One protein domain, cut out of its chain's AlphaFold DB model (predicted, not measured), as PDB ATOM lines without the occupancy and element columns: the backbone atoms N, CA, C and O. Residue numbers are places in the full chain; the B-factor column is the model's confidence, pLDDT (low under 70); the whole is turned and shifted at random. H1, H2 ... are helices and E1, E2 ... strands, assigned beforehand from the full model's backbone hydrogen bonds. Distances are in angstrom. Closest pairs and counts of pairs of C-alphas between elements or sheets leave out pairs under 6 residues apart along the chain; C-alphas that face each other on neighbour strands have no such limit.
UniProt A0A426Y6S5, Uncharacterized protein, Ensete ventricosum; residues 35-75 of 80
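Overview. This is residues 35 to 75 of the 80 residues of an uncharacterized protein of Ensete ventricosum (UniProt A0A426Y6S5). There is little regular structure: two short strands side by side, E1 and E2, with the wide loop between them holding the one small helix H1, and beyond E2 a second loop, closed by a short antiparallel pairing of residues 57 to 58 with 65 to 66. Residues 41 to 47 and 70 to 75 stick out. The 41 printed residues run E1, H1, E2, with 10 in named elements, class mixed; the sheet E1 - E2 is antiparallel. The whole is extended, radius of gyration of the C-alphas 15.3 A, and flat, spanning 43 by 23 by 13 A.

Along the chain. Strand E1, residues 35 to 37, measures 6.8 A from C-alpha 35 at (138.362, 161.568, 206.746). Strand E2, residues 52 to 54, measures 6.6 A and ends at C-alpha 54 (137.553, 158.028, 204.444). Helix H1, residues 48 to 51, measures 5.3 A.

Arrangement. E1 and E2 are antiparallel at 155 degrees, with N 36 and O 53 within hydrogen-bond range at 2.8 A. The closest C-alphas of E1 and H1, Val 37 and Arg 51, are 5.4 A apart. H1 is too short for an O i to N i+4 pair; its one O i to N i+3 pair is within range.

Size, cuts and confidence. The farthest C-alphas, Asn 43 and Arg 73, are 44.5 A apart. The printed part has no cut. No link is long. Residues 39 to 47 and 68 to 75 have pLDDT under 70.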
ATOM      1  N   TYR A  35     137.029 161.993 207.157       81.50
ATOM      2  CA  TYR A  35     138.362 161.568 206.746       81.50
ATOM      3  C   TYR A  35     139.366 161.613 207.902       81.50
ATOM      4  O   TYR A  35     139.208 162.382 208.853       81.50
ATOM      5  N   LYS A  36     140.417 160.801 207.797       81.75
ATOM      6  CA  LYS A  36     141.614 160.830 208.640       81.75
ATOM      7  C   LYS A  36     142.837 160.829 207.730       81.75
ATOM      8  O   LYS A  36     142.849 160.146 206.715       81.75
ATOM      9  N   VAL A  37     143.865 161.590 208.094       82.44
ATOM     10  CA  VAL A  37     145.160 161.557 207.404       82.44
ATOM     11  C   VAL A  37     146.108 160.695 208.230       82.44
ATOM     12  O   VAL A  37     146.205 160.886 209.445       82.44
ATOM     13  N   LYS A  38     146.787 159.737 207.600       80.75
ATOM     14  CA  LYS A  38     147.839 158.955 208.258       80.75
ATOM     15  C   LYS A  38     148.997 159.871 208.638       80.75
ATOM     16  O   LYS A  38     149.512 160.599 207.788       80.75
ATOM     17  N   THR A  39     149.407 159.824 209.902       68.56
ATOM     18  CA  THR A  39     150.684 160.404 210.318       68.56
ATOM     19  C   THR A  39     151.775 159.524 209.728       68.56
ATOM     20  O   THR A  39     151.769 158.315 209.930       68.56
ATOM     21  N   ASP A  40     152.624 160.117 208.903       66.56
ATOM     22  CA  ASP A  40     153.692 159.409 208.214       66.56
ATOM     23  C   ASP A  40     154.963 159.529 209.057       66.56
ATOM     24  O   ASP A  40     155.444 160.642 209.275       66.56
ATOM     25  N   ASP A  41     155.486 158.404 209.542       61.12
ATOM     26  CA  ASP A  41     156.640 158.364 210.456       61.12
ATOM     27  C   ASP A  41     157.982 158.612 209.746       61.12
ATOM     28  O   ASP A  41     159.038 158.630 210.375       61.12
ATOM     29  N   GLY A  42     157.955 158.889 208.440       60.12
ATOM     30  CA  GLY A  42     159.097 159.453 207.741       60.12
ATOM     31  C   GLY A  42     159.244 158.974 206.310       60.12
ATOM     32  O   GLY A  42     160.155 158.210 206.024       60.12
ATOM     33  N   ASN A  43     158.453 159.503 205.375       55.88
ATOM     34  CA  ASN A  43     158.986 159.778 204.044       55.88
ATOM     35  C   ASN A  43     158.198 160.896 203.352       55.88
ATOM     36  O   ASN A  43     157.080 160.730 202.861       55.88
ATOM     37  N   ARG A  44     158.806 162.082 203.317       62.34
ATOM     38  CA  ARG A  44     158.274 163.250 202.614       62.34
ATOM     39  C   ARG A  44     158.124 162.917 201.124       62.34
ATOM     40  O   ARG A  44     159.090 162.477 200.517       62.34
ATOM     41  N   SER A  45     156.949 163.223 200.560       59.91
ATOM     42  CA  SER A  45     156.621 163.383 199.119       59.91
ATOM     43  C   SER A  45     155.691 162.361 198.448       59.91
ATOM     44  O   SER A  45     155.260 162.611 197.327       59.91
ATOM     45  N   GLY A  46     155.286 161.276 199.109       61.03
ATOM     46  CA  GLY A  46     154.374 160.299 198.494       61.03
ATOM     47  C   GLY A  46     152.893 160.624 198.712       61.03
ATOM     48  O   GLY A  46     152.377 160.307 199.780       61.03
ATOM     49  N   ASP A  47     152.274 161.265 197.717       68.25
ATOM     50  CA  ASP A  47     150.836 161.382 197.399       68.25
ATOM     51  C   ASP A  47     149.835 161.573 198.566       68.25
ATOM     52  O   ASP A  47     149.516 160.652 199.321       68.25
ATOM     53  N   LEU A  48     149.264 162.782 198.681       70.38
ATOM     54  CA  LEU A  48     148.241 163.116 199.684       70.38
ATOM     55  C   LEU A  48     147.032 162.173 199.620       70.38
ATOM     56  O   LEU A  48     146.471 161.842 200.664       70.38
ATOM     57  N   LEU A  49     146.652 161.712 198.425       71.75
ATOM     58  CA  LEU A  49     145.520 160.802 198.244       71.75
ATOM     59  C   LEU A  49     145.771 159.429 198.874       71.75
ATOM     60  O   LEU A  49     144.856 158.859 199.458       71.75
ATOM     61  N   GLY A  50     147.013 158.935 198.851       75.88
ATOM     62  CA  GLY A  50     147.384 157.668 199.493       75.88
ATOM     63  C   GLY A  50     147.372 157.718 201.025       75.88
ATOM     64  O   GLY A  50     147.359 156.678 201.686       75.88
ATOM     65  N   ARG A  51     147.363 158.922 201.611       79.50
ATOM     66  CA  ARG A  51     147.390 159.140 203.067       79.50
ATOM     67  C   ARG A  51     146.019 159.453 203.653       79.50
ATOM     68  O   ARG A  51     145.879 159.427 204.876       79.50
ATOM     69  N   VAL A  52     145.043 159.787 202.813       83.06
ATOM     70  CA  VAL A  52     143.684 160.126 203.233       83.06
ATOM     71  C   VAL A  52     142.842 158.858 203.266       83.06
ATOM     72  O   VAL A  52     142.599 158.223 202.247       83.06
ATOM     73  N   GLU A  53     142.350 158.514 204.447       83.50
ATOM     74  CA  GLU A  53     141.344 157.475 204.641       83.50
ATOM     75  C   GLU A  53     139.984 158.127 204.858       83.50
ATOM     76  O   GLU A  53     139.882 159.122 205.576       83.50
ATOM     77  N   VAL A  54     138.933 157.560 204.269       82.81
ATOM     78  CA  VAL A  54     137.553 158.028 204.444       82.81
ATOM     79  C   VAL A  54     136.699 156.943 205.086       82.81
ATOM     80  O   VAL A  54     136.864 155.760 204.799       82.81
ATOM     81  N   LEU A  55     135.770 157.339 205.955       81.62
ATOM     82  CA  LEU A  55     134.847 156.392 206.577       81.62
ATOM     83  C   LEU A  55     133.645 156.152 205.661       81.62
ATOM     84  O   LEU A  55     132.849 157.059 205.404       81.62
ATOM     85  N   MET A  56     133.486 154.904 205.234       82.88
ATOM     86  CA  MET A  56     132.311 154.405 204.524       82.88
ATOM     87  C   MET A  56     131.695 153.249 205.313       82.88
ATOM     88  O   MET A  56     132.386 152.566 206.065       82.88
ATOM     89  N   VAL A  57     130.392 153.044 205.156       80.62
ATOM     90  CA  VAL A  57     129.641 151.979 205.830       80.62
ATOM     91  C   VAL A  57     128.877 151.150 204.804       80.62
ATOM     92  O   VAL A  57     128.438 151.682 203.784       80.62
ATOM     93  N   THR A  58     128.704 149.858 205.071       82.62
ATOM     94  CA  THR A  58     127.834 148.982 204.275       82.62
ATOM     95  C   THR A  58     126.379 149.156 204.688       82.62
ATOM     96  O   THR A  58     126.075 149.269 205.880       82.62
ATOM     97  N   SER A  59     125.464 149.126 203.724       76.25
ATOM     98  CA  SER A  59     124.029 149.081 204.022       76.25
ATOM     99  C   SER A  59     123.578 147.632 204.251       76.25
ATOM    100  O   SER A  59     123.978 146.754 203.488       76.25
ATOM    101  N   PRO A  60     122.718 147.340 205.246       78.06
ATOM    102  CA  PRO A  60     122.167 145.997 205.415       78.06
ATOM    103  C   PRO A  60     121.525 145.486 204.117       78.06
ATOM    104  O   PRO A  60     120.714 146.183 203.506       78.06
ATOM    105  N   GLY A  61     121.895 144.277 203.692       74.06
ATOM    106  CA  GLY A  61     121.362 143.650 202.477       74.06
ATOM    107  C   GLY A  61     121.976 144.137 201.162       74.06
ATOM    108  O   GLY A  61     121.494 143.755 200.096       74.06
ATOM    109  N   ARG A  62     123.029 144.962 201.202       74.56
ATOM    110  CA  ARG A  62     123.794 145.371 200.020       74.56
ATOM    111  C   ARG A  62     125.292 145.312 200.304       74.56
ATOM    112  O   ARG A  62     125.733 145.501 201.430       74.56
ATOM    113  N   LEU A  63     126.071 145.052 199.259       79.31
ATOM    114  CA  LEU A  63     127.537 145.082 199.308       79.31
ATOM    115  C   LEU A  63     128.092 146.456 198.894       79.31
ATOM    116  O   LEU A  63     129.281 146.586 198.613       79.31
ATOM    117  N   ASP A  64     127.232 147.477 198.817       80.56
ATOM    118  CA  ASP A  64     127.628 148.839 198.479       80.56
ATOM    119  C   ASP A  64     128.168 149.582 199.709       80.56
ATOM    120  O   ASP A  64     127.673 149.455 200.832       80.56
ATOM    121  N   LEU A  65     129.216 150.374 199.485       77.69
ATOM    122  CA  LEU A  65     129.776 151.272 200.486       77.69
ATOM    123  C   LEU A  65     129.204 152.668 200.276       77.69
ATOM    124  O   LEU A  65     129.282 153.231 199.183       77.69
ATOM    125  N   VAL A  66     128.659 153.252 201.339       77.31
ATOM    126  CA  VAL A  66     128.062 154.589 201.315       77.31
ATOM    127  C   VAL A  66     128.643 155.467 202.414       77.31
ATOM    128  O   VAL A  66     129.054 154.988 203.474       77.31
ATOM    129  N   PHE A  67     128.663 156.782 202.191       78.81
ATOM    130  CA  PHE A  67     129.037 157.716 203.250       78.81
ATOM    131  C   PHE A  67     127.950 157.775 204.335       78.81
ATOM    132  O   PHE A  67     126.759 157.880 204.014       78.81
ATOM    133  N   PRO A  68     128.329 157.756 205.626       69.12
ATOM    134  CA  PRO A  68     127.374 157.760 206.724       69.12
ATOM    135  C   PRO A  68     126.540 159.050 206.731       69.12
ATOM    136  O   PRO A  68     127.054 160.169 206.788       69.12
ATOM    137  N   LYS A  69     125.211 158.901 206.675       68.19
ATOM    138  CA  LYS A  69     124.259 160.015 206.561       68.19
ATOM    139  C   LYS A  69     123.510 160.239 207.870       68.19
ATOM    140  O   LYS A  69     122.502 159.582 208.101       68.19
ATOM    141  N   VAL A  70     123.889 161.234 208.676       56.66
ATOM    142  CA  VAL A  70     123.172 161.534 209.934       56.66
ATOM    143  C   VAL A  70     121.707 161.925 209.661       56.66
ATOM    144  O   VAL A  70     121.410 163.002 209.130       56.66
ATOM    145  N   ARG A  71     120.765 161.050 210.039       52.50
ATOM    146  CA  ARG A  71     119.334 161.360 210.166       52.50
ATOM    147  C   ARG A  71     119.030 161.590 211.649       52.50
ATOM    148  O   ARG A  71     119.148 160.674 212.452       52.50
ATOM    149  N   ASN A  72     118.637 162.812 212.010       44.91
ATOM    150  CA  ASN A  72     118.286 163.219 213.382       44.91
ATOM    151  C   ASN A  72     116.958 162.602 213.875       44.91
ATOM    152  O   ASN A  72     116.013 163.336 214.172       44.91
ATOM    153  N   ARG A  73     116.861 161.273 213.953       44.94
ATOM    154  CA  ARG A  73     115.802 160.618 214.737       44.94
ATOM    155  C   ARG A  73     116.253 159.437 215.593       44.94
ATOM    156  O   ARG A  73     115.438 159.011 216.392       44.94
ATOM    157  N   ILE A  74     117.492 158.942 215.495       43.84
ATOM    158  CA  ILE A  74     118.011 157.883 216.382       43.84
ATOM    159  C   ILE A  74     119.542 158.068 216.525       43.84
ATOM    160  O   ILE A  74     120.193 158.313 215.505       43.84
ATOM    161  N   PRO A  75     120.134 158.026 217.739       39.50
ATOM    162  CA  PRO A  75     121.585 158.083 217.925       39.50
ATOM    163  C   PRO A  75     122.264 156.848 217.324       39.50
ATOM    164  O   PRO A  75     121.816 155.725 217.526       39.50
TER     165      PRO A  75